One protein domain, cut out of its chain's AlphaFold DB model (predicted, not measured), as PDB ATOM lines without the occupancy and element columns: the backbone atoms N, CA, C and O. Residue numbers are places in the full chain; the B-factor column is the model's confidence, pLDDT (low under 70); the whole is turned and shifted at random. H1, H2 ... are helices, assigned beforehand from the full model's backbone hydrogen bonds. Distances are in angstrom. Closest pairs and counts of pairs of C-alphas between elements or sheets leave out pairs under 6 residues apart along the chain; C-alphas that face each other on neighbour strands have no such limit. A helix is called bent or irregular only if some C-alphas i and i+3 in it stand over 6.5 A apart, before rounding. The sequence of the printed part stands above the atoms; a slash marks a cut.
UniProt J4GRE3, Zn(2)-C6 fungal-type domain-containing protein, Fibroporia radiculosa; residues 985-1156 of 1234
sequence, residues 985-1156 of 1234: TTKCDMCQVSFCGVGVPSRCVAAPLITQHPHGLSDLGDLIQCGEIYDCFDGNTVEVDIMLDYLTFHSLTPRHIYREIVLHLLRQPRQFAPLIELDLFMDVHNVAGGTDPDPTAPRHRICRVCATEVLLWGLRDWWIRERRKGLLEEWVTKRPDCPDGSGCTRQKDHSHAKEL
ATOM      1  N   THR A 985      40.706 -16.648  39.034       93.56
ATOM      2  CA  THR A 985      41.459 -15.424  39.318       93.56
ATOM      3  C   THR A 985      42.039 -14.826  38.038       93.56
ATOM      4  O   THR A 985      42.558 -15.514  37.162       93.56
ATOM      5  N   THR A 986      41.968 -13.501  37.927       94.81
ATOM      6  CA  THR A 986      42.499 -12.732  36.795       94.81
ATOM      7  C   THR A 986      43.294 -11.530  37.299       94.81
ATOM      8  O   THR A 986      42.857 -10.851  38.226       94.81
ATOM      9  N   LYS A 987      44.459 -11.258  36.702       94.00
ATOM     10  CA  LYS A 987      45.289 -10.079  36.995       94.00
ATOM     11  C   LYS A 987      45.042  -8.996  35.941       94.00
ATOM     12  O   LYS A 987      44.786  -9.317  34.782       94.00
ATOM     13  N   CYS A 988      45.084  -7.730  36.347       94.38
ATOM     14  CA  CYS A 988      45.162  -6.591  35.434       94.38
ATOM     15  C   CYS A 988      46.622  -6.365  35.037       94.38
ATOM     16  O   CYS A 988      47.454  -6.177  35.919       94.38
ATOM     17  N   ASP A 989      46.925  -6.308  33.742       93.00
ATOM     18  CA  ASP A 989      48.301  -6.116  33.265       93.00
ATOM     19  C   ASP A 989      48.761  -4.651  33.382       93.00
ATOM     20  O   ASP A 989      49.904  -4.352  33.069       93.00
ATOM     21  N   MET A 990      47.886  -3.734  33.816       92.56
ATOM     22  CA  MET A 990      48.215  -2.323  34.054       92.56
ATOM     23  C   MET A 990      48.547  -2.096  35.538       92.56
ATOM     24  O   MET A 990      49.712  -2.096  35.915       92.56
ATOM     25  N   CYS A 991      47.535  -2.007  36.408       92.94
ATOM     26  CA  CYS A 991      47.711  -1.790  37.854       92.94
ATOM     27  C   CYS A 991      48.161  -3.030  38.652       92.94
ATOM     28  O   CYS A 991      48.253  -2.966  39.875       92.94
ATOM     29  N   GLN A 992      48.382  -4.181  38.003       92.88
ATOM     30  CA  GLN A 992      48.858  -5.429  38.626       92.88
ATOM     31  C   GLN A 992      47.963  -6.016  39.740       92.88
ATOM     32  O   GLN A 992      48.352  -6.984  40.398       92.88
ATOM     33  N   VAL A 993      46.762  -5.469  39.949       94.38
ATOM     34  CA  VAL A 993      45.773  -5.948  40.927       94.38
ATOM     35  C   VAL A 993      45.082  -7.223  40.429       94.38
ATOM     36  O   VAL A 993      44.804  -7.377  39.235       94.38
ATOM     37  N   SER A 994      44.777  -8.127  41.362       94.75
ATOM     38  CA  SER A 994      44.072  -9.390  41.113       94.75
ATOM     39  C   SER A 994      42.571  -9.299  41.414       94.75
ATOM     40  O   SER A 994      42.124  -8.584  42.314       94.75
ATOM     41  N   PHE A 995      41.777 -10.075  40.676       94.56
ATOM     42  CA  PHE A 995      40.322 -10.129  40.776       94.56
ATOM     43  C   PHE A 995      39.826 -11.579  40.753       94.56
ATOM     44  O   PHE A 995      40.301 -12.379  39.955       94.56
ATOM     45  N   CYS A 996      38.879 -11.921  41.628       91.81
ATOM     46  CA  CYS A 996      38.584 -13.312  42.002       91.81
ATOM     47  C   CYS A 996      37.734 -14.126  41.011       91.81
ATOM     48  O   CYS A 996      37.573 -15.329  41.215       91.81
ATOM     49  N   GLY A 997      37.102 -13.487  40.021       88.56
ATOM     50  CA  GLY A 997      36.114 -14.089  39.114       88.56
ATOM     51  C   GLY A 997      34.766 -14.457  39.755       88.56
ATOM     52  O   GLY A 997      33.762 -14.520  39.055       88.56
ATOM     53  N   VAL A 998      34.717 -14.662  41.077       84.12
ATOM     54  CA  VAL A 998      33.561 -15.239  41.787       84.12
ATOM     55  C   VAL A 998      32.603 -14.187  42.359       84.12
ATOM     56  O   VAL A 998      31.408 -14.254  42.096       84.12
ATOM     57  N   GLY A 999      33.095 -13.218  43.144       78.56
ATOM     58  CA  GLY A 999      32.236 -12.394  44.017       78.56
ATOM     59  C   GLY A 999      31.203 -11.529  43.283       78.56
ATOM     60  O   GLY A 999      30.053 -11.440  43.698       78.56
ATOM     61  N   VAL A1000      31.598 -10.919  42.163       82.50
ATOM     62  CA  VAL A1000      30.693 -10.270  41.200       82.50
ATOM     63  C   VAL A1000      31.252 -10.556  39.803       82.50
ATOM     64  O   VAL A1000      32.093  -9.785  39.341       82.50
ATOM     65  N   PRO A1001      30.857 -11.642  39.109       76.50
ATOM     66  CA  PRO A1001      31.619 -12.158  37.962       76.50
ATOM     67  C   PRO A1001      31.850 -11.173  36.804       76.50
ATOM     68  O   PRO A1001      32.864 -11.243  36.120       76.50
ATOM     69  N   SER A1002      30.956 -10.197  36.607       75.44
ATOM     70  CA  SER A1002      31.091  -9.158  35.573       75.44
ATOM     71  C   SER A1002      31.967  -7.954  35.967       75.44
ATOM     72  O   SER A1002      32.268  -7.115  35.112       75.44
ATOM     73  N   ARG A1003      32.355  -7.827  37.245       81.69
ATOM     74  CA  ARG A1003      33.166  -6.716  37.789       81.69
ATOM     75  C   ARG A1003      34.468  -7.185  38.443       81.69
ATOM     76  O   ARG A1003      35.488  -6.522  38.294       81.69
ATOM     77  N   CYS A1004      34.458  -8.333  39.117       91.25
ATOM     78  CA  CYS A1004      35.627  -8.994  39.694       91.25
ATOM     79  C   CYS A1004      36.449  -9.734  38.624       91.25
ATOM     80  O   CYS A1004      36.826 -10.886  38.830       91.25
ATOM     81  N   VAL A1005      36.734  -9.080  37.495       93.50
ATOM     82  CA  VAL A1005      37.489  -9.663  36.380       93.50
ATOM     83  C   VAL A1005      38.319  -8.609  35.640       93.50
ATOM     84  O   VAL A1005      37.818  -7.549  35.253       93.50
ATOM     85  N   ALA A1006      39.589  -8.928  35.400       94.94
ATOM     86  CA  ALA A1006      40.412  -8.259  34.402       94.94
ATOM     87  C   ALA A1006      40.184  -8.943  33.042       94.94
ATOM     88  O   ALA A1006      40.648 -10.060  32.801       94.94
ATOM     89  N   ALA A1007      39.399  -8.293  32.185       94.88
ATOM     90  CA  ALA A1007      38.986  -8.819  30.886       94.88
ATOM     91  C   ALA A1007      39.997  -8.453  29.779       94.88
ATOM     92  O   ALA A1007      40.743  -7.483  29.944       94.88
ATOM     93  N   PRO A1008      40.018  -9.176  28.642       95.69
ATOM     94  CA  PRO A1008      40.846  -8.819  27.491       95.69
ATOM     95  C   PRO A1008      40.602  -7.379  27.019       95.69
ATOM     96  O   PRO A1008      39.437  -6.989  26.889       95.69
ATOM     97  N   LEU A1009      41.672  -6.631  26.716       94.56
ATOM     98  CA  LEU A1009      41.676  -5.196  26.367       94.56
ATOM     99  C   LEU A1009      40.445  -4.751  25.548       94.56
ATOM    100  O   LEU A1009      39.602  -4.007  26.034       94.56
ATOM    101  N   ILE A1010      40.288  -5.289  24.336       92.69
ATOM    102  CA  ILE A1010      39.222  -4.936  23.375       92.69
ATOM    103  C   ILE A1010      37.797  -5.217  23.894       92.69
ATOM    104  O   ILE A1010      36.824  -4.641  23.406       92.69
ATOM    105  N   THR A1011      37.652  -6.115  24.870       91.00
ATOM    106  CA  THR A1011      36.353  -6.573  25.388       91.00
ATOM    107  C   THR A1011      35.922  -5.879  26.678       91.00
ATOM    108  O   THR A1011      34.733  -5.936  27.013       91.00
ATOM    109  N   GLN A1012      36.842  -5.226  27.396       93.19
ATOM    110  CA  GLN A1012      36.545  -4.587  28.677       93.19
ATOM    111  C   GLN A1012      35.563  -3.409  28.512       93.19
ATOM    112  O   GLN A1012      35.297  -2.919  27.412       93.19
ATOM    113  N   HIS A1013      34.965  -2.997  29.627       89.75
ATOM    114  CA  HIS A1013      34.177  -1.775  29.743       89.75
ATOM    115  C   HIS A1013      34.855  -0.846  30.761       89.75
ATOM    116  O   HIS A1013      35.255  -1.339  31.822       89.75
ATOM    117  N   PRO A1014      34.931   0.470  30.508       93.12
ATOM    118  CA  PRO A1014      35.266   1.454  31.534       93.12
ATOM    119  C   PRO A1014      34.414   1.299  32.809       93.12
ATOM    120  O   PRO A1014      33.267   0.830  32.782       93.12
ATOM    121  N   HIS A1015      34.968   1.686  33.954       89.19
ATOM    122  CA  HIS A1015      34.236   1.798  35.208       89.19
ATOM    123  C   HIS A1015      33.347   3.045  35.176       89.19
ATOM    124  O   HIS A1015      33.828   4.146  34.935       89.19
ATOM    125  N   GLY A1016      32.055   2.875  35.459       82.50
ATOM    126  CA  GLY A1016      31.121   3.991  35.642       82.50
ATOM    127  C   GLY A1016      30.686   4.723  34.370       82.50
ATOM    128  O   GLY A1016      29.886   5.635  34.496       82.50
ATOM    129  N   LEU A1017      31.165   4.326  33.183       86.75
ATOM    130  CA  LEU A1017      30.842   4.941  31.887       86.75
ATOM    131  C   LEU A1017      30.237   3.886  30.944       86.75
ATOM    132  O   LEU A1017      30.912   3.337  30.069       86.75
ATOM    133  N   SER A1018      28.973   3.533  31.184       78.69
ATOM    134  CA  SER A1018      28.274   2.423  30.512       78.69
ATOM    135  C   SER A1018      27.564   2.869  29.233       78.69
ATOM    136  O   SER A1018      27.603   2.159  28.227       78.69
ATOM    137  N   ASP A1019      26.919   4.036  29.274       82.31
ATOM    138  CA  ASP A1019      26.249   4.676  28.140       82.31
ATOM    139  C   ASP A1019      26.510   6.196  28.112       82.31
ATOM    140  O   ASP A1019      27.267   6.728  28.926       82.31
ATOM    141  N   LEU A1020      25.941   6.899  27.129       80.94
ATOM    142  CA  LEU A1020      26.179   8.331  26.930       80.94
ATOM    143  C   LEU A1020      25.655   9.195  28.097       80.94
ATOM    144  O   LEU A1020      26.202  10.261  28.357       80.94
ATOM    145  N   GLY A1021      24.655   8.726  28.853       77.44
ATOM    146  CA  GLY A1021      24.141   9.422  30.036       77.44
ATOM    147  C   GLY A1021      25.084   9.346  31.239       77.44
ATOM    148  O   GLY A1021      25.157  10.304  32.012       77.44
ATOM    149  N   ASP A1022      25.834   8.247  31.377       80.44
ATOM    150  CA  ASP A1022      26.958   8.163  32.319       80.44
ATOM    151  C   ASP A1022      28.095   9.113  31.885       80.44
ATOM    152  O   ASP A1022      28.671   9.811  32.718       80.44
ATOM    153  N   LEU A1023      28.379   9.180  30.574       84.12
ATOM    154  CA  LEU A1023      29.414  10.044  29.991       84.12
ATOM    155  C   LEU A1023      29.137  11.534  30.274       84.12
ATOM    156  O   LEU A1023      29.996  12.217  30.820       84.12
ATOM    157  N   ILE A1024      27.914  12.012  30.012       83.38
ATOM    158  CA  ILE A1024      27.473  13.398  30.282       83.38
ATOM    159  C   ILE A1024      27.616  13.780  31.770       83.38
ATOM    160  O   ILE A1024      27.851  14.938  32.105       83.38
ATOM    161  N   GLN A1025      27.480  12.817  32.688       80.69
ATOM    162  CA  GLN A1025      27.602  13.054  34.133       80.69
ATOM    163  C   GLN A1025      29.051  13.000  34.651       80.69
ATOM    164  O   GLN A1025      29.284  13.267  35.835       80.69
ATOM    165  N   CYS A1026      30.027  12.662  33.804       84.00
ATOM    166  CA  CYS A1026      31.422  12.514  34.198       84.00
ATOM    167  C   CYS A1026      32.169  13.857  34.167       84.00
ATOM    168  O   CYS A1026      32.543  14.358  33.108       84.00
ATOM    169  N   GLY A1027      32.430  14.430  35.346       83.25
ATOM    170  CA  GLY A1027      33.148  15.705  35.471       83.25
ATOM    171  C   GLY A1027      34.559  15.685  34.868       83.25
ATOM    172  O   GLY A1027      34.969  16.668  34.258       83.25
ATOM    173  N   GLU A1028      35.255  14.550  34.970       88.00
ATOM    174  CA  GLU A1028      36.634  14.356  34.492       88.00
ATOM    175  C   GLU A1028      36.767  14.515  32.966       88.00
ATOM    176  O   GLU A1028      37.830  14.881  32.473       88.00
ATOM    177  N   ILE A1029      35.678  14.343  32.206       90.69
ATOM    178  CA  ILE A1029      35.678  14.586  30.756       90.69
ATOM    179  C   ILE A1029      35.873  16.065  30.447       90.69
ATOM    180  O   ILE A1029      36.606  16.397  29.522       90.69
ATOM    181  N   TYR A1030      35.286  16.971  31.227       88.56
ATOM    182  CA  TYR A1030      35.521  18.398  31.024       88.56
ATOM    183  C   TYR A1030      36.990  18.760  31.290       88.56
ATOM    184  O   TYR A1030      37.526  19.630  30.607       88.56
ATOM    185  N   ASP A1031      37.672  18.053  32.195       89.06
ATOM    186  CA  ASP A1031      39.111  18.215  32.421       89.06
ATOM    187  C   ASP A1031      39.956  17.662  31.248       89.06
ATOM    188  O   ASP A1031      40.932  18.309  30.863       89.06
ATOM    189  N   CYS A1032      39.544  16.568  30.581       91.19
ATOM    190  CA  CYS A1032      40.175  16.074  29.336       91.19
ATOM    191  C   CYS A1032      40.196  17.114  28.195       91.19
ATOM    192  O   CYS A1032      41.043  17.036  27.303       91.19
ATOM    193  N   PHE A1033      39.269  18.076  28.211       92.06
ATOM    194  CA  PHE A1033      39.147  19.157  27.227       92.06
ATOM    195  C   PHE A1033      39.586  20.520  27.787       92.06
ATOM    196  O   PHE A1033      39.098  21.556  27.342       92.06
ATOM    197  N   ASP A1034      40.485  20.547  28.780       89.00
ATOM    198  CA  ASP A1034      40.978  21.785  29.406       89.00
ATOM    199  C   ASP A1034      39.838  22.704  29.907       89.00
ATOM    200  O   ASP A1034      39.961  23.928  29.915       89.00
ATOM    201  N   GLY A1035      38.705  22.138  30.331       87.12
ATOM    202  CA  GLY A1035      37.502  22.858  30.763       87.12
ATOM    203  C   GLY A1035      36.691  23.526  29.642       87.12
ATOM    204  O   GLY A1035      35.831  24.354  29.949       87.12
ATOM    205  N   ASN A1036      36.950  23.207  28.371       90.81
ATOM    206  CA  ASN A1036      36.197  23.709  27.222       90.81
ATOM    207  C   ASN A1036      34.859  22.967  27.079       90.81
ATOM    208  O   ASN A1036      34.790  21.900  26.471       90.81
ATOM    209  N   THR A1037      33.782  23.534  27.632       91.12
ATOM    210  CA  THR A1037      32.448  22.917  27.540       91.12
ATOM    211  C   THR A1037      31.948  22.839  26.102       91.12
ATOM    212  O   THR A1037      31.335  21.847  25.746       91.12
ATOM    213  N   VAL A1038      32.261  23.824  25.251       91.62
ATOM    214  CA  VAL A1038      31.737  23.893  23.876       91.62
ATOM    215  C   VAL A1038      32.245  22.733  23.015       91.62
ATOM    216  O   VAL A1038      31.469  22.141  22.275       91.62
ATOM    217  N   GLU A1039      33.524  22.362  23.122       91.69
ATOM    218  CA  GLU A1039      34.051  21.185  22.411       91.69
ATOM    219  C   GLU A1039      33.511  19.860  22.972       91.69
ATOM    220  O   GLU A1039      33.309  18.916  22.206       91.69
ATOM    221  N   VAL A1040      33.223  19.795  24.280       92.06
ATOM    222  CA  VAL A1040      32.558  18.636  24.899       92.06
ATOM    223  C   VAL A1040      31.113  18.513  24.413       92.06
ATOM    224  O   VAL A1040      30.705  17.422  24.029       92.06
ATOM    225  N   ASP A1041      30.359  19.610  24.366       91.81
ATOM    226  CA  ASP A1041      28.965  19.628  23.912       91.81
ATOM    227  C   ASP A1041      28.869  19.196  22.433       91.81
ATOM    228  O   ASP A1041      28.105  18.289  22.105       91.81
ATOM    229  N   ILE A1042      29.738  19.726  21.557       91.94
ATOM    230  CA  ILE A1042      29.822  19.323  20.137       91.94
ATOM    231  C   ILE A1042      30.199  17.834  19.989       91.94
ATOM    232  O   ILE A1042      29.660  17.140  19.121       91.94
ATOM    233  N   MET A1043      31.101  17.313  20.831       93.69
ATOM    234  CA  MET A1043      31.413  15.878  20.859       93.69
ATOM    235  C   MET A1043      30.195  15.049  21.301       93.69
ATOM    236  O   MET A1043      29.918  14.009  20.708       93.69
ATOM    237  N   LEU A1044      29.458  15.485  22.325       92.06
ATOM    238  CA  LEU A1044      28.279  14.782  22.839       92.06
ATOM    239  C   LEU A1044      27.126  14.756  21.823       92.06
ATOM    240  O   LEU A1044      26.479  13.715  21.675       92.06
ATOM    241  N   ASP A1045      26.916  15.841  21.073       89.50
ATOM    242  CA  ASP A1045      25.955  15.888  19.964       89.50
ATOM    243  C   ASP A1045      26.346  14.904  18.845       89.50
ATOM    244  O   ASP A1045      25.513  14.104  18.408       89.50
ATOM    245  N   TYR A1046      27.624  14.862  18.446       90.94
ATOM    246  CA  TYR A1046      28.134  13.889  17.466       90.94
ATOM    247  C   TYR A1046      27.969  12.434  17.937       90.94
ATOM    248  O   TYR A1046      27.492  11.579  17.185       90.94
ATOM    249  N   LEU A1047      28.321  12.142  19.196       91.94
ATOM    250  CA  LEU A1047      28.144  10.818  19.802       91.94
ATOM    251  C   LEU A1047      26.664  10.409  19.846       91.94
ATOM    252  O   LEU A1047      26.354   9.239  19.619       91.94
ATOM    253  N   THR A1048      25.760  11.364  20.089       86.06
ATOM    254  CA  THR A1048      24.305  11.151  20.049       86.06
ATOM    255  C   THR A1048      23.842  10.820  18.630       86.06
ATOM    256  O   THR A1048      23.201   9.789  18.425       86.06
ATOM    257  N   PHE A1049      24.206  11.647  17.645       85.94
ATOM    258  CA  PHE A1049      23.796  11.492  16.245       85.94
ATOM    259  C   PHE A1049      24.276  10.163  15.641       85.94
ATOM    260  O   PHE A1049      23.489   9.431  15.041       85.94
ATOM    261  N   HIS A1050      25.537   9.789  15.876       85.25
ATOM    262  CA  HIS A1050      26.107   8.526  15.392       85.25
ATOM    263  C   HIS A1050      25.863   7.319  16.324       85.25
ATOM    264  O   HIS A1050      26.375   6.231  16.056       85.25
ATOM    265  N   SER A1051      25.079   7.473  17.401       85.50
ATOM    266  CA  SER A1051      24.771   6.409  18.380       85.50
ATOM    267  C   SER A1051      26.010   5.708  18.973       85.50
ATOM    268  O   SER A1051      26.003   4.506  19.263       85.50
ATOM    269  N   LEU A1052      27.100   6.457  19.156       89.69
ATOM    270  CA  LEU A1052      28.376   5.939  19.645       89.69
ATOM    271  C   LEU A1052      28.384   5.839  21.179       89.69
ATOM    272  O   LEU A1052      27.788   6.642  21.894       89.69
ATOM    273  N   THR A1053      29.077   4.826  21.707       90.12
ATOM    274  CA  THR A1053      29.101   4.517  23.150       90.12
ATOM    275  C   THR A1053      30.494   4.711  23.755       90.12
ATOM    276  O   THR A1053      31.486   4.534  23.044       90.12
ATOM    277  N   PRO A1054      30.624   4.956  25.077       92.38
ATOM    278  CA  PRO A1054      31.932   5.092  25.732       92.38
ATOM    279  C   PRO A1054      32.849   3.878  25.506       92.38
ATOM    280  O   PRO A1054      34.058   4.016  25.328       92.38
ATOM    281  N   ARG A1055      32.262   2.675  25.431       92.38
ATOM    282  CA  ARG A1055      32.969   1.426  25.110       92.38
ATOM    283  C   ARG A1055      33.500   1.388  23.671       92.38
ATOM    284  O   ARG A1055      34.553   0.799  23.441       92.38
ATOM    285  N   HIS A1056      32.791   1.986  22.711       93.75
ATOM    286  CA  HIS A1056      33.264   2.110  21.329       93.75
ATOM    287  C   HIS A1056      34.485   3.038  21.261       93.75
ATOM    288  O   HIS A1056      35.523   2.619  20.755       93.75
ATOM    289  N   ILE A1057      34.394   4.229  21.869       95.25
ATOM    290  CA  ILE A1057      35.500   5.199  21.964       95.25
ATOM    291  C   ILE A1057      36.736   4.545  22.602       95.25
ATOM    292  O   ILE A1057      37.821   4.540  22.024       95.25
ATOM    293  N   TYR A1058      36.551   3.907  23.763       96.56
ATOM    294  CA  TYR A1058      37.594   3.152  24.462       96.56
ATOM    295  C   TYR A1058      38.248   2.082  23.566       96.56
ATOM    296  O   TYR A1058      39.474   1.971  23.522       96.56
ATOM    297  N   ARG A1059      37.449   1.321  22.806       96.19
ATOM    298  CA  ARG A1059      37.961   0.310  21.870       96.19
ATOM    299  C   ARG A1059      38.774   0.934  20.732       96.19
ATOM    300  O   ARG A1059      39.798   0.358  20.369       96.19
ATOM    301  N   GLU A1060      38.359   2.070  20.172       95.38
ATOM    302  CA  GLU A1060      39.143   2.764  19.139       95.38
ATOM    303  C   GLU A1060      40.454   3.341  19.698       95.38
ATOM    304  O   GLU A1060      41.493   3.203  19.053       95.38
ATOM    305  N   ILE A1061      40.449   3.890  20.921       96.06
ATOM    306  CA  ILE A1061      41.669   4.330  21.624       96.06
ATOM    307  C   ILE A1061      42.637   3.155  21.821       96.06
ATOM    308  O   ILE A1061      43.809   3.261  21.462       96.06
ATOM    309  N   VAL A1062      42.155   2.013  22.321       95.56
ATOM    310  CA  VAL A1062      42.971   0.797  22.499       95.56
ATOM    311  C   VAL A1062      43.522   0.285  21.164       95.56
ATOM    312  O   VAL A1062      44.700  -0.057  21.085       95.56
ATOM    313  N   LEU A1063      42.713   0.262  20.098       94.75
ATOM    314  CA  LEU A1063      43.166  -0.135  18.757       94.75
ATOM    315  C   LEU A1063      44.173   0.852  18.150       94.75
ATOM    316  O   LEU A1063      45.011   0.438  17.350       94.75
ATOM    317  N   HIS A1064      44.113   2.134  18.518       93.50
ATOM    318  CA  HIS A1064      45.116   3.120  18.132       93.50
ATOM    319  C   HIS A1064      46.426   2.919  18.908       93.50
ATOM    320  O   HIS A1064      47.479   2.827  18.282       93.50
ATOM    321  N   LEU A1065      46.368   2.766  20.237       92.62
ATOM    322  CA  LEU A1065      47.541   2.507  21.085       92.62
ATOM    323  C   LEU A1065      48.275   1.225  20.672       92.62
ATOM    324  O   LEU A1065      49.487   1.252  20.496       92.62
ATOM    325  N   LEU A1066      47.558   0.127  20.409       91.00
ATOM    326  CA  LEU A1066      48.154  -1.138  19.946       91.00
ATOM    327  C   LEU A1066      48.858  -1.043  18.576       91.00
ATOM    328  O   LEU A1066      49.618  -1.944  18.229       91.00
ATOM    329  N   ARG A1067      48.631   0.028  17.800       91.56
ATOM    330  CA  ARG A1067      49.348   0.320  16.543       91.56
ATOM    331  C   ARG A1067      50.561   1.239  16.734       91.56
ATOM    332  O   ARG A1067      51.327   1.412  15.791       91.56
ATOM    333  N   GLN A1068      50.739   1.846  17.908       88.62
ATOM    334  CA  GLN A1068      51.901   2.686  18.208       88.62
ATOM    335  C   GLN A1068      53.091   1.823  18.669       88.62
ATOM    336  O   GLN A1068      52.894   0.879  19.436       88.62
ATOM    337  N   PRO A1069      54.342   2.168  18.307       85.56
ATOM    338  CA  PRO A1069      55.516   1.350  18.628       85.56
ATOM    339  C   PRO A1069      55.809   1.229  20.134       85.56
ATOM    340  O   PRO A1069      56.468   0.282  20.545       85.56
ATOM    341  N   ARG A1070      55.312   2.160  20.965       86.62
ATOM    342  CA  ARG A1070      55.445   2.125  22.437       86.62
ATOM    343  C   ARG A1070      54.191   1.612  23.164       86.62
ATOM    344  O   ARG A1070      54.209   1.489  24.385       86.62
ATOM    345  N   GLN A1071      53.113   1.312  22.434       90.56
ATOM    346  CA  GLN A1071      51.826   0.839  22.957       90.56
ATOM    347  C   GLN A1071      51.357   1.584  24.226       90.56
ATOM    348  O   GLN A1071      51.089   2.780  24.176       90.56
ATOM    349  N   PHE A1072      51.255   0.886  25.362       91.19
ATOM    350  CA  PHE A1072      50.798   1.436  26.643       91.19
ATOM    351  C   PHE A1072      51.922   2.005  27.522       91.19
ATOM    352  O   PHE A1072      51.615   2.618  28.544       91.19
ATOM    353  N   ALA A1073      53.200   1.846  27.152       86.81
ATOM    354  CA  ALA A1073      54.326   2.301  27.972       86.81
ATOM    355  C   ALA A1073      54.246   3.797  28.358       86.81
ATOM    356  O   ALA A1073      54.432   4.085  29.536       86.81
ATOM    357  N   PRO A1074      53.837   4.740  27.476       89.31
ATOM    358  CA  PRO A1074      53.690   6.147  27.860       89.31
ATOM    359  C   PRO A1074      52.631   6.410  28.944       89.31
ATOM    360  O   PRO A1074      52.723   7.412  29.638       89.31
ATOM    361  N   LEU A1075      51.626   5.538  29.103       91.19
ATOM    362  CA  LEU A1075      50.622   5.660  30.169       91.19
ATOM    363  C   LEU A1075      51.144   5.064  31.487       91.19
ATOM    364  O   LEU A1075      50.808   5.555  32.561       91.19
ATOM    365  N   ILE A1076      51.986   4.029  31.406       88.50
ATOM    366  CA  ILE A1076      52.658   3.418  32.562       88.50
ATOM    367  C   ILE A1076      53.739   4.368  33.109       88.50
ATOM    368  O   ILE A1076      53.809   4.577  34.312       88.50
ATOM    369  N   GLU A1077      54.513   5.014  32.232       87.75
ATOM    370  CA  GLU A1077      55.540   6.020  32.568       87.75
ATOM    371  C   GLU A1077      54.974   7.324  33.166       87.75
ATOM    372  O   GLU A1077      55.728   8.129  33.711       87.75
ATOM    373  N   LEU A1078      53.658   7.538  33.074       88.31
ATOM    374  CA  LEU A1078      52.933   8.632  33.732       88.31
ATOM    375  C   LEU A1078      52.360   8.228  35.108       88.31
ATOM    376  O   LEU A1078      51.579   8.989  35.679       88.31
ATOM    377  N   ASP A1079      52.691   7.034  35.614       88.19
ATOM    378  CA  ASP A1079      52.159   6.424  36.848       88.19
ATOM    379  C   ASP A1079      50.614   6.329  36.899       88.19
ATOM    380  O   ASP A1079      50.021   6.108  37.958       88.19
ATOM    381  N   LEU A1080      49.940   6.422  35.742       89.88
ATOM    382  CA  LEU A1080      48.479   6.565  35.598       89.88
ATOM    383  C   LEU A1080      47.667   5.416  36.232       89.88
ATOM    384  O   LEU A1080      46.477   5.551  36.499       89.88
ATOM    385  N   PHE A1081      48.302   4.267  36.465       91.94
ATOM    386  CA  PHE A1081      47.667   3.066  37.009       91.94
ATOM    387  C   PHE A1081      48.057   2.756  38.467       91.94
ATOM    388  O   PHE A1081      47.664   1.704  38.981       91.94
ATOM    389  N   MET A1082      48.810   3.638  39.140       85.69
ATOM    390  CA  MET A1082      49.152   3.501  40.562       85.69
ATOM    391  C   MET A1082      47.973   3.865  41.476       85.69
ATOM    392  O   MET A1082      47.198   4.766  41.177       85.69
ATOM    393  N   ASP A1083      47.838   3.156  42.602       83.12
ATOM    394  CA  ASP A1083      46.844   3.390  43.669       83.12
ATOM    395  C   ASP A1083      45.358   3.492  43.230       83.12
ATOM    396  O   ASP A1083      44.490   3.865  44.020       83.12
ATOM    397  N   VAL A1084      45.016   3.071  42.002       85.75
ATOM    398  CA  VAL A1084      43.642   3.084  41.444       85.75
ATOM    399  C   VAL A1084      42.670   2.084  42.105       85.75
ATOM    400  O   VAL A1084      41.507   1.977  41.714       85.75
ATOM    401  N   HIS A1085      43.131   1.334  43.111       88.12
ATOM    402  CA  HIS A1085      42.338   0.435  43.950       88.12
ATOM    403  C   HIS A1085      42.809   0.516  45.411       88.12
ATOM    404  O   HIS A1085      43.991   0.705  45.674       88.12
ATOM    405  N   ASN A1086      41.912   0.253  46.370       81.56
ATOM    406  CA  ASN A1086      42.234   0.206  47.808       81.56
ATOM    407  C   ASN A1086      43.148  -0.972  48.222       81.56
ATOM    408  O   ASN A1086      43.481  -1.105  49.399       81.56
ATOM    409  N   VAL A1087      43.501  -1.860  47.288       85.00
ATOM    410  CA  VAL A1087      44.298  -3.072  47.523       85.00
ATOM    411  C   VAL A1087      45.625  -2.962  46.781       85.00
ATOM    412  O   VAL A1087      45.667  -2.453  45.662       85.00
ATOM    413  N   ALA A1088      46.702  -3.467  47.383       80.81
ATOM    414  CA  ALA A1088      48.022  -3.435  46.765       80.81
ATOM    415  C   ALA A1088      48.047  -4.218  45.438       80.81
ATOM    416  O   ALA A1088      47.631  -5.379  45.375       80.81
ATOM    417  N   GLY A1089      48.566  -3.584  44.386       81.19
ATOM    418  CA  GLY A1089      48.962  -4.271  43.160       81.19
ATOM    419  C   GLY A1089      50.183  -5.163  43.400       81.19
ATOM    420  O   GLY A1089      50.986  -4.913  44.299       81.19
ATOM    421  N   GLY A1090      50.341  -6.211  42.588       77.81
ATOM    422  CA  GLY A1090      51.620  -6.918  42.516       77.81
ATOM    423  C   GLY A1090      52.704  -6.052  41.866       77.81
ATOM    424  O   GLY A1090      52.411  -5.047  41.225       77.81
ATOM    425  N   THR A1091      53.965  -6.467  41.947       77.12
ATOM    426  CA  THR A1091      55.016  -5.882  41.100       77.12
ATOM    427  C   THR A1091      54.731  -6.183  39.624       77.12
ATOM    428  O   THR A1091      54.353  -7.313  39.288       77.12
ATOM    429  N   ASP A1092      54.934  -5.198  38.747       79.75
ATOM    430  CA  ASP A1092      55.023  -5.427  37.301       79.75
ATOM    431  C   ASP A1092      56.424  -5.990  36.998       79.75
ATOM    432  O   ASP A1092      57.407  -5.352  37.377       79.75
ATOM    433  N   PRO A1093      56.560  -7.194  36.410       67.62
ATOM    434  CA  PRO A1093      57.872  -7.810  36.206       67.62
ATOM    435  C   PRO A1093      58.669  -7.178  35.056       67.62
ATOM    436  O   PRO A1093      59.888  -7.312  35.031       67.62
ATOM    437  N   ASP A1094      57.995  -6.519  34.110       79.50
ATOM    438  CA  ASP A1094      58.600  -5.858  32.952       79.50
ATOM    439  C   ASP A1094      57.634  -4.785  32.402       79.50
ATOM    440  O   ASP A1094      56.558  -5.147  31.917       79.50
ATOM    441  N   PRO A1095      57.988  -3.481  32.425       68.81
ATOM    442  CA  PRO A1095      57.142  -2.412  31.891       68.81
ATOM    443  C   PRO A1095      56.900  -2.524  30.373       68.81
ATOM    444  O   PRO A1095      55.888  -2.021  29.879       68.81
ATOM    445  N   THR A1096      57.772  -3.218  29.635       73.25
ATOM    446  CA  THR A1096      57.677  -3.416  28.178       73.25
ATOM    447  C   THR A1096      56.866  -4.650  27.763       73.25
ATOM    448  O   THR A1096      56.593  -4.827  26.574       73.25
ATOM    449  N   ALA A1097      56.415  -5.470  28.721       79.56
ATOM    450  CA  ALA A1097      55.677  -6.699  28.446       79.56
ATOM    451  C   ALA A1097      54.352  -6.451  27.686       79.56
ATOM    452  O   ALA A1097      53.644  -5.471  27.958       79.56
ATOM    453  N   PRO A1098      53.956  -7.353  26.764       81.31
ATOM    454  CA  PRO A1098      52.739  -7.196  25.974       81.31
ATOM    455  C   PRO A1098      51.488  -7.300  26.856       81.31
ATOM    456  O   PRO A1098      51.228  -8.321  27.500       81.31
ATOM    457  N   ARG A1099      50.687  -6.231  26.868       89.44
ATOM    458  CA  ARG A1099      49.485  -6.105  27.706       89.44
ATOM    459  C   ARG A1099      48.282  -6.742  27.010       89.44
ATOM    460  O   ARG A1099      48.009  -6.452  25.848       89.44
ATOM    461  N   HIS A1100      47.539  -7.576  27.729       91.00
ATOM    462  CA  HIS A1100      46.425  -8.364  27.192       91.00
ATOM    463  C   HIS A1100      45.121  -8.172  27.976       91.00
ATOM    464  O   HIS A1100      44.045  -8.178  27.373       91.00
ATOM    465  N   ARG A1101      45.193  -8.001  29.302       94.38
ATOM    466  CA  ARG A1101      44.052  -7.894  30.224       94.38
ATOM    467  C   ARG A1101      44.094  -6.601  31.027       94.38
ATOM    468  O   ARG A1101      45.146  -6.150  31.467       94.38
ATOM    469  N   ILE A1102      42.923  -6.028  31.278       96.12
ATOM    470  CA  ILE A1102      42.780  -4.758  31.992       96.12
ATOM    471  C   ILE A1102      41.538  -4.782  32.890       96.12
ATOM    472  O   ILE A1102      40.517  -5.389  32.551       96.12
ATOM    473  N   CYS A1103      41.606  -4.154  34.064       95.38
ATOM    474  CA  CYS A1103      40.438  -3.963  34.924       95.38
ATOM    475  C   CYS A1103      39.560  -2.811  34.407       95.38
ATOM    476  O   CYS A1103      39.972  -2.018  33.561       95.38
ATOM    477  N   ARG A1104      38.339  -2.690  34.938       93.81
ATOM    478  CA  ARG A1104      37.420  -1.607  34.552       93.81
ATOM    479  C   ARG A1104      37.966  -0.207  34.870       93.81
ATOM    480  O   ARG A1104      37.681   0.717  34.124       93.81
ATOM    481  N   VAL A1105      38.737  -0.048  35.952       93.94
ATOM    482  CA  VAL A1105      39.244   1.268  36.394       93.94
ATOM    483  C   VAL A1105      40.354   1.755  35.463       93.94
ATOM    484  O   VAL A1105      40.197   2.796  34.841       93.94
ATOM    485  N   CYS A1106      41.393   0.949  35.213       95.69
ATOM    486  CA  CYS A1106      42.413   1.281  34.210       95.69
ATOM    487  C   CYS A1106      41.828   1.459  32.792       95.69
ATOM    488  O   CYS A1106      42.385   2.202  31.993       95.69
ATOM    489  N   ALA A1107      40.703   0.810  32.464       96.06
ATOM    490  CA  ALA A1107      39.988   1.063  31.210       96.06
ATOM    491  C   ALA A1107      39.299   2.446  31.166       96.06
ATOM    492  O   ALA A1107      39.177   3.012  30.081       96.06
ATOM    493  N   THR A1108      38.892   3.008  32.312       95.50
ATOM    494  CA  THR A1108      38.477   4.419  32.418       95.50
ATOM    495  C   THR A1108      39.668   5.350  32.220       95.50
ATOM    496  O   THR A1108      39.575   6.239  31.384       95.50
ATOM    497  N   GLU A1109      40.803   5.099  32.880       95.88
ATOM    498  CA  GLU A1109      42.012   5.924  32.712       95.88
ATOM    499  C   GLU A1109      42.485   5.976  31.248       95.88
ATOM    500  O   GLU A1109      42.729   7.050  30.703       95.88
ATOM    501  N   VAL A1110      42.529   4.823  30.563       95.88
ATOM    502  CA  VAL A1110      42.855   4.741  29.125       95.88
ATOM    503  C   VAL A1110      41.846   5.515  28.265       95.88
ATOM    504  O   VAL A1110      42.247   6.160  27.297       95.88
ATOM    505  N   LEU A1111      40.548   5.466  28.600       95.69
ATOM    506  CA  LEU A1111      39.522   6.245  27.903       95.69
ATOM    507  C   LEU A1111      39.741   7.749  28.107       95.69
ATOM    508  O   LEU A1111      39.836   8.465  27.118       95.69
ATOM    509  N   LEU A1112      39.849   8.220  29.353       94.25
ATOM    510  CA  LEU A1112      39.997   9.643  29.682       94.25
ATOM    511  C   LEU A1112      41.281  10.236  29.081       94.25
ATOM    512  O   LEU A1112      41.225  11.282  28.435       94.25
ATOM    513  N   TRP A1113      42.412   9.535  29.211       94.69
ATOM    514  CA  TRP A1113      43.694   9.937  28.620       94.69
ATOM    515  C   TRP A1113      43.611  10.057  27.090       94.69
ATOM    516  O   TRP A1113      44.110  11.016  26.507       94.69
ATOM    517  N   GLY A1114      42.948   9.102  26.427       93.81
ATOM    518  CA  GLY A1114      42.857   9.059  24.966       93.81
ATOM    519  C   GLY A1114      41.707   9.860  24.345       93.81
ATOM    520  O   GLY A1114      41.677   9.982  23.120       93.81
ATOM    521  N   LEU A1115      40.762  10.383  25.138       95.25
ATOM    522  CA  LEU A1115      39.486  10.932  24.654       95.25
ATOM    523  C   LEU A1115      39.664  12.163  23.753       95.25
ATOM    524  O   LEU A1115      39.093  12.214  22.663       95.25
ATOM    525  N   ARG A1116      40.490  13.126  24.178       92.94
ATOM    526  CA  ARG A1116      40.762  14.360  23.419       92.94
ATOM    527  C   ARG A1116      41.406  14.051  22.067       92.94
ATOM    528  O   ARG A1116      40.959  14.535  21.031       92.94
ATOM    529  N   ASP A1117      42.423  13.197  22.080       91.19
ATOM    530  CA  ASP A1117      43.162  12.770  20.894       91.19
ATOM    531  C   ASP A1117      42.316  11.895  19.959       91.19
ATOM    532  O   ASP A1117      42.460  11.965  18.735       91.19
ATOM    533  N   TRP A1118      41.413  11.077  20.512       94.88
ATOM    534  CA  TRP A1118      40.398  10.380  19.727       94.88
ATOM    535  C   TRP A1118      39.481  11.385  19.034       94.88
ATOM    536  O   TRP A1118      39.316  11.274  17.824       94.88
ATOM    537  N   TRP A1119      38.997  12.419  19.731       94.00
ATOM    538  CA  TRP A1119      38.147  13.442  19.120       94.00
ATOM    539  C   TRP A1119      38.856  14.200  17.987       94.00
ATOM    540  O   TRP A1119      38.279  14.374  16.916       94.00
ATOM    541  N   ILE A1120      40.141  14.552  18.144       90.88
ATOM    542  CA  ILE A1120      40.944  15.162  17.062       90.88
ATOM    543  C   ILE A1120      41.006  14.252  15.824       90.88
ATOM    544  O   ILE A1120      40.917  14.745  14.699       90.88
ATOM    545  N   ARG A1121      41.146  12.932  16.006       90.25
ATOM    546  CA  ARG A1121      41.134  11.958  14.899       90.25
ATOM    547  C   ARG A1121      39.737  11.782  14.300       90.25
ATOM    548  O   ARG A1121      39.616  11.724  13.081       90.25
ATOM    549  N   GLU A1122      38.702  11.747  15.131       90.81
ATOM    550  CA  GLU A1122      37.309  11.564  14.718       90.81
ATOM    551  C   GLU A1122      36.826  12.722  13.841       90.81
ATOM    552  O   GLU A1122      36.281  12.503  12.758       90.81
ATOM    553  N   ARG A1123      37.156  13.962  14.228       86.88
ATOM    554  CA  ARG A1123      36.864  15.172  13.444       86.88
ATOM    555  C   ARG A1123      37.484  15.148  12.035       86.88
ATOM    556  O   ARG A1123      36.937  15.786  11.138       86.88
ATOM    557  N   ARG A1124      38.560  14.377  11.792       82.31
ATOM    558  CA  ARG A1124      39.144  14.187  10.442       82.31
ATOM    559  C   ARG A1124      38.294  13.300   9.517       82.31
ATOM    560  O   ARG A1124      38.539  13.317   8.316       82.31
ATOM    561  N   LYS A1125      37.296  12.553  10.022       83.94
ATOM    562  CA  LYS A1125      36.392  11.724   9.191       83.94
ATOM    563  C   LYS A1125      35.419  12.557   8.333       83.94
ATOM    564  O   LYS A1125      34.760  11.996   7.467       83.94
ATOM    565  N   GLY A1126      35.326  13.876   8.552       77.94
ATOM    566  CA  GLY A1126      34.508  14.791   7.738       77.94
ATOM    567  C   GLY A1126      33.002  14.762   8.029       77.94
ATOM    568  O   GLY A1126      32.231  15.364   7.294       77.94
ATOM    569  N   LEU A1127      32.583  14.087   9.103       83.06
ATOM    570  CA  LEU A1127      31.180  13.841   9.471       83.06
ATOM    571  C   LEU A1127      30.575  14.923  10.398       83.06
ATOM    572  O   LEU A1127      29.602  14.667  11.097       83.06
ATOM    573  N   LEU A1128      31.163  16.123  10.442       83.81
ATOM    574  CA  LEU A1128      30.710  17.237  11.285       83.81
ATOM    575  C   LEU A1128      29.948  18.302  10.492       83.81
ATOM    576  O   LEU A1128      30.233  18.540   9.318       83.81
ATOM    577  N   GLU A1129      29.046  19.013  11.173       81.12
ATOM    578  CA  GLU A1129      28.339  20.156  10.596       81.12
ATOM    579  C   GLU A1129      29.292  21.277  10.154       81.12
ATOM    580  O   GLU A1129      30.296  21.589  10.800       81.12
ATOM    581  N   GLU A1130      28.931  21.934   9.050       81.19
ATOM    582  CA  GLU A1130      29.800  22.874   8.335       81.19
ATOM    583  C   GLU A1130      30.207  24.104   9.171       81.19
ATOM    584  O   GLU A1130      31.271  24.683   8.962       81.19
ATOM    585  N   TRP A1131      29.398  24.508  10.158       83.25
ATOM    586  CA  TRP A1131      29.744  25.614  11.061       83.25
ATOM    587  C   TRP A1131      30.817  25.226  12.091       83.25
ATOM    588  O   TRP A1131      31.592  26.085  12.508       83.25
ATOM    589  N   VAL A1132      30.904  23.945  12.472       84.75
ATOM    590  CA  VAL A1132      31.934  23.439  13.393       84.75
ATOM    591  C   VAL A1132      33.288  23.404  12.691       84.75
ATOM    592  O   VAL A1132      34.299  23.782  13.282       84.75
ATOM    593  N   THR A1133      33.311  22.980  11.426       81.75
ATOM    594  CA  THR A1133      34.533  22.880  10.612       81.75
ATOM    595  C   THR A1133      34.992  24.224  10.039       81.75
ATOM    596  O   THR A1133      36.175  24.369   9.739       81.75
ATOM    597  N   LYS A1134      34.105  25.228   9.949       85.06
ATOM    598  CA  LYS A1134      34.441  26.617   9.574       85.06
ATOM    599  C   LYS A1134      34.926  27.509  10.728       85.06
ATOM    600  O   LYS A1134      35.338  28.637  10.457       85.06
ATOM    601  N   ARG A1135      34.890  27.062  11.993       89.38
ATOM    602  CA  ARG A1135      35.452  27.828  13.128       89.38
ATOM    603  C   ARG A1135      36.975  27.956  12.963       89.38
ATOM    604  O   ARG A1135      37.641  26.923  12.920       89.38
ATOM    605  N   PRO A1136      37.543  29.175  12.872       89.88
ATOM    606  CA  PRO A1136      38.981  29.350  12.698       89.88
ATOM    607  C   PRO A1136      39.744  28.910  13.951       89.88
ATOM    608  O   PRO A1136      39.261  29.066  15.075       89.88
ATOM    609  N   ASP A1137      40.948  28.374  13.758       90.88
ATOM    610  CA  ASP A1137      41.809  27.929  14.853       90.88
ATOM    611  C   ASP A1137      42.190  29.085  15.790       90.88
ATOM    612  O   ASP A1137      42.489  30.205  15.366       90.88
ATOM    613  N   CYS A1138      42.178  28.808  17.094       90.44
ATOM    614  CA  CYS A1138      42.567  29.768  18.115       90.44
ATOM    615  C   CYS A1138      44.055  30.160  17.974       90.44
ATOM    616  O   CYS A1138      44.911  29.271  17.968       90.44
ATOM    617  N   PRO A1139      44.408  31.464  17.947       85.56
ATOM    618  CA  PRO A1139      45.801  31.902  17.824       85.56
ATOM    619  C   PRO A1139      46.659  31.550  19.051       85.56
ATOM    620  O   PRO A1139      47.876  31.452  18.930       85.56
ATOM    621  N   ASP A1140      46.038  31.310  20.211       84.19
ATOM    622  CA  ASP A1140      46.706  30.825  21.430       84.19
ATOM    623  C   ASP A1140      46.929  29.291  21.420       84.19
ATOM    624  O   ASP A1140      47.426  28.717  22.394       84.19
ATOM    625  N   GLY A1141      46.535  28.601  20.344       82.44
ATOM    626  CA  GLY A1141      46.715  27.163  20.167       82.44
ATOM    627  C   GLY A1141      45.829  26.284  21.061       82.44
ATOM    628  O   GLY A1141      44.915  26.734  21.755       82.44
ATOM    629  N   SER A1142      46.123  24.980  21.066       77.44
ATOM    630  CA  SER A1142      45.406  23.972  21.864       77.44
ATOM    631  C   SER A1142      45.646  24.088  23.380       77.44
ATOM    632  O   SER A1142      44.918  23.479  24.164       77.44
ATOM    633  N   GLY A1143      46.624  24.901  23.798       81.00
ATOM    634  CA  GLY A1143      46.891  25.273  25.192       81.00
ATOM    635  C   GLY A1143      46.223  26.580  25.644       81.00
ATOM    636  O   GLY A1143      46.560  27.089  26.714       81.00
ATOM    637  N   CYS A1144      45.311  27.154  24.850       89.38
ATOM    638  CA  CYS A1144      44.680  28.438  25.154       89.38
ATOM    639  C   CYS A1144      44.037  28.461  26.554       89.38
ATOM    640  O   CYS A1144      43.105  27.712  26.849       89.38
ATOM    641  N   THR A1145      44.464  29.392  27.411       87.44
ATOM    642  CA  THR A1145      43.891  29.552  28.762       87.44
ATOM    643  C   THR A1145      42.457  30.094  28.753       87.44
ATOM    644  O   THR A1145      41.723  29.916  29.727       87.44
ATOM    645  N   ARG A1146      42.031  30.722  27.647       88.38
ATOM    646  CA  ARG A1146      40.676  31.257  27.445       88.38
ATOM    647  C   ARG A1146      39.669  30.238  26.914       88.38
ATOM    648  O   ARG A1146      38.494  30.577  26.855       88.38
ATOM    649  N   GLN A1147      40.051  28.996  26.605       89.50
ATOM    650  CA  GLN A1147      39.092  27.978  26.134       89.50
ATOM    651  C   GLN A1147      38.027  27.578  27.181       89.50
ATOM    652  O   GLN A1147      37.041  26.935  26.849       89.50
ATOM    653  N   LYS A1148      38.191  28.025  28.436       89.25
ATOM    654  CA  LYS A1148      37.200  27.939  29.527       89.25
ATOM    655  C   LYS A1148      36.135  29.052  29.494       89.25
ATOM    656  O   LYS A1148      35.199  29.021  30.287       89.25
ATOM    657  N   ASP A1149      36.289  30.064  28.635       89.56
ATOM    658  CA  ASP A1149      35.287  31.107  28.396       89.56
ATOM    659  C   ASP A1149      34.356  30.693  27.250       89.56
ATOM    660  O   ASP A1149      34.797  30.522  26.115       89.56
ATOM    661  N   HIS A1150      33.058  30.584  27.536       86.56
ATOM    662  CA  HIS A1150      32.055  30.116  26.579       86.56
ATOM    663  C   HIS A1150      31.955  31.017  25.331       86.56
ATOM    664  O   HIS A1150      31.696  30.508  24.238       86.56
ATOM    665  N   SER A1151      32.182  32.333  25.451       86.38
ATOM    666  CA  SER A1151      32.228  33.234  24.285       86.38
ATOM    667  C   SER A1151      33.383  32.863  23.353       86.38
ATOM    668  O   SER A1151      33.168  32.502  22.198       86.38
ATOM    669  N   HIS A1152      34.606  32.877  23.885       90.31
ATOM    670  CA  HIS A1152      35.825  32.560  23.142       90.31
ATOM    671  C   HIS A1152      35.829  31.132  22.563       90.31
ATOM    672  O   HIS A1152      36.220  30.936  21.412       90.31
ATOM    673  N   ALA A1153      35.365  30.143  23.331       89.75
ATOM    674  CA  ALA A1153      35.266  28.749  22.896       89.75
ATOM    675  C   ALA A1153      34.242  28.536  21.767       89.75
ATOM    676  O   ALA A1153      34.424  27.655  20.930       89.75
ATOM    677  N   LYS A1154      33.182  29.353  21.698       89.81
ATOM    678  CA  LYS A1154      32.186  29.271  20.620       89.81
ATOM    679  C   LYS A1154      32.712  29.805  19.286       89.81
ATOM    680  O   LYS A1154      32.374  29.255  18.242       89.81
ATOM    681  N   GLU A1155      33.535  30.848  19.315       89.12
ATOM    682  CA  GLU A1155      34.028  31.524  18.106       89.12
ATOM    683  C   GLU A1155      35.246  30.833  17.474       89.12
ATOM    684  O   GLU A1155      35.358  30.803  16.249       89.12
ATOM    685  N   LEU A1156      36.141  30.260  18.287       91.25
ATOM    686  CA  LEU A1156      37.438  29.732  17.846       91.25
ATOM    687  C   LEU A1156      37.556  28.228  18.113       91.25
ATOM    688  O   LEU A1156      37.067  27.745  19.133       91.25
TER     689      LEU A1156
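Overview. This is residues 985 to 1156 of the 1234 residues of the protein "Zn(2)-C6 fungal-type domain-containing protein" of Fibroporia radiculosa (UniProt J4GRE3). An elongated body of crossed helices has the bent helix H6 in its middle, with H4 crossing it and H2 packed on its first arm; a head of loops, residues 985 to 1008 and 1082 to 1102, makes one end. At the other end lie the short helices H7, H8 and H9, where H9 packs on the beginning of H3. The 172 printed residues hold nine named helices, H1 to H9 in order, and no named strand; the class is all helix, though under half of the residues, 74, are in named elements. The whole is compact, with a radius of gyration of the C-alphas of 17.6 A, and spans 51 by 29 by 28 A.

Along the chain. From C-alpha 985 at (41.459, -15.424, 39.318), residues 985 to 1019 have no named element. H1 is residues 1020 to 1024 and H2 residues 1027 to 1032. H3, residues 1037 to 1049, is 18.2 A long, and H4, residues 1054 to 1065, is 16.5 A long. H5 is residues 1073 to 1076. H6, residues 1104 to 1123, was assigned as one helix by its hydrogen bonds but is bent, with C-alphas 1113 and 1116 7.4 A apart. Its arms are H6a, residues 1104 to 1113, 14.4 A, and H6b, residues 1116 to 1123, 10.7 A. H7 is residues 1130 to 1133. H8, residues 1145 to 1148, is only just irregular: C-alphas 1145 and 1148 are 6.9 A apart. H9, residues 1150 to 1155, ends with C-alpha 1155 at (34.028, 31.524, 18.106).

Arrangement. Residues 986 to 987 pair with 994 to 995, and 1007 to 1008 with 1101 to 1102, both antiparallel. H1 touches residues 1044 to 1048 of H3; the closest C-alphas, of Ile 1024 and Leu 1044, are 7.6 A apart. H2 touches H6a at a steep tilt of 45 degrees, the same way, closest at the C-alphas of Cys 1032 and Leu 1112, 6.4 A. H4 touches H6a, closest at the C-alphas of Tyr 1058 and Leu 1111, 5.0 A; at 70.3 degrees they are only just about perpendicular. H6a and H6b stand at a steep tilt of 66 degrees. H5 is close to H6a but not clearly touching, and H7 touches no helix. H9 touches residues 1037 to 1039 of H3, closest at the C-alphas of Val 1038 and Ala 1153, 6.1 A. H8 and H9 touch only at the corner, and only just, with 3 pairs of C-alphas within 8 A. Every O i to N i+4 pair is within hydrogen-bond range in H1, H3, H4, H6a, H6b and H9, and 1 of 2 in H2; H5, H7 and H8 are too short for such a pair.

Size, cuts and confidence. The two C-alphas farthest apart, of Val 998 and Pro 1139, are 54.3 A apart. The printed part has no cut. The links H5 to H6, 27 residues, and H7 to H8, 11 residues, are long. The mean pLDDT of the printed part is 88.5; residues 1093 and 1095 are under 70.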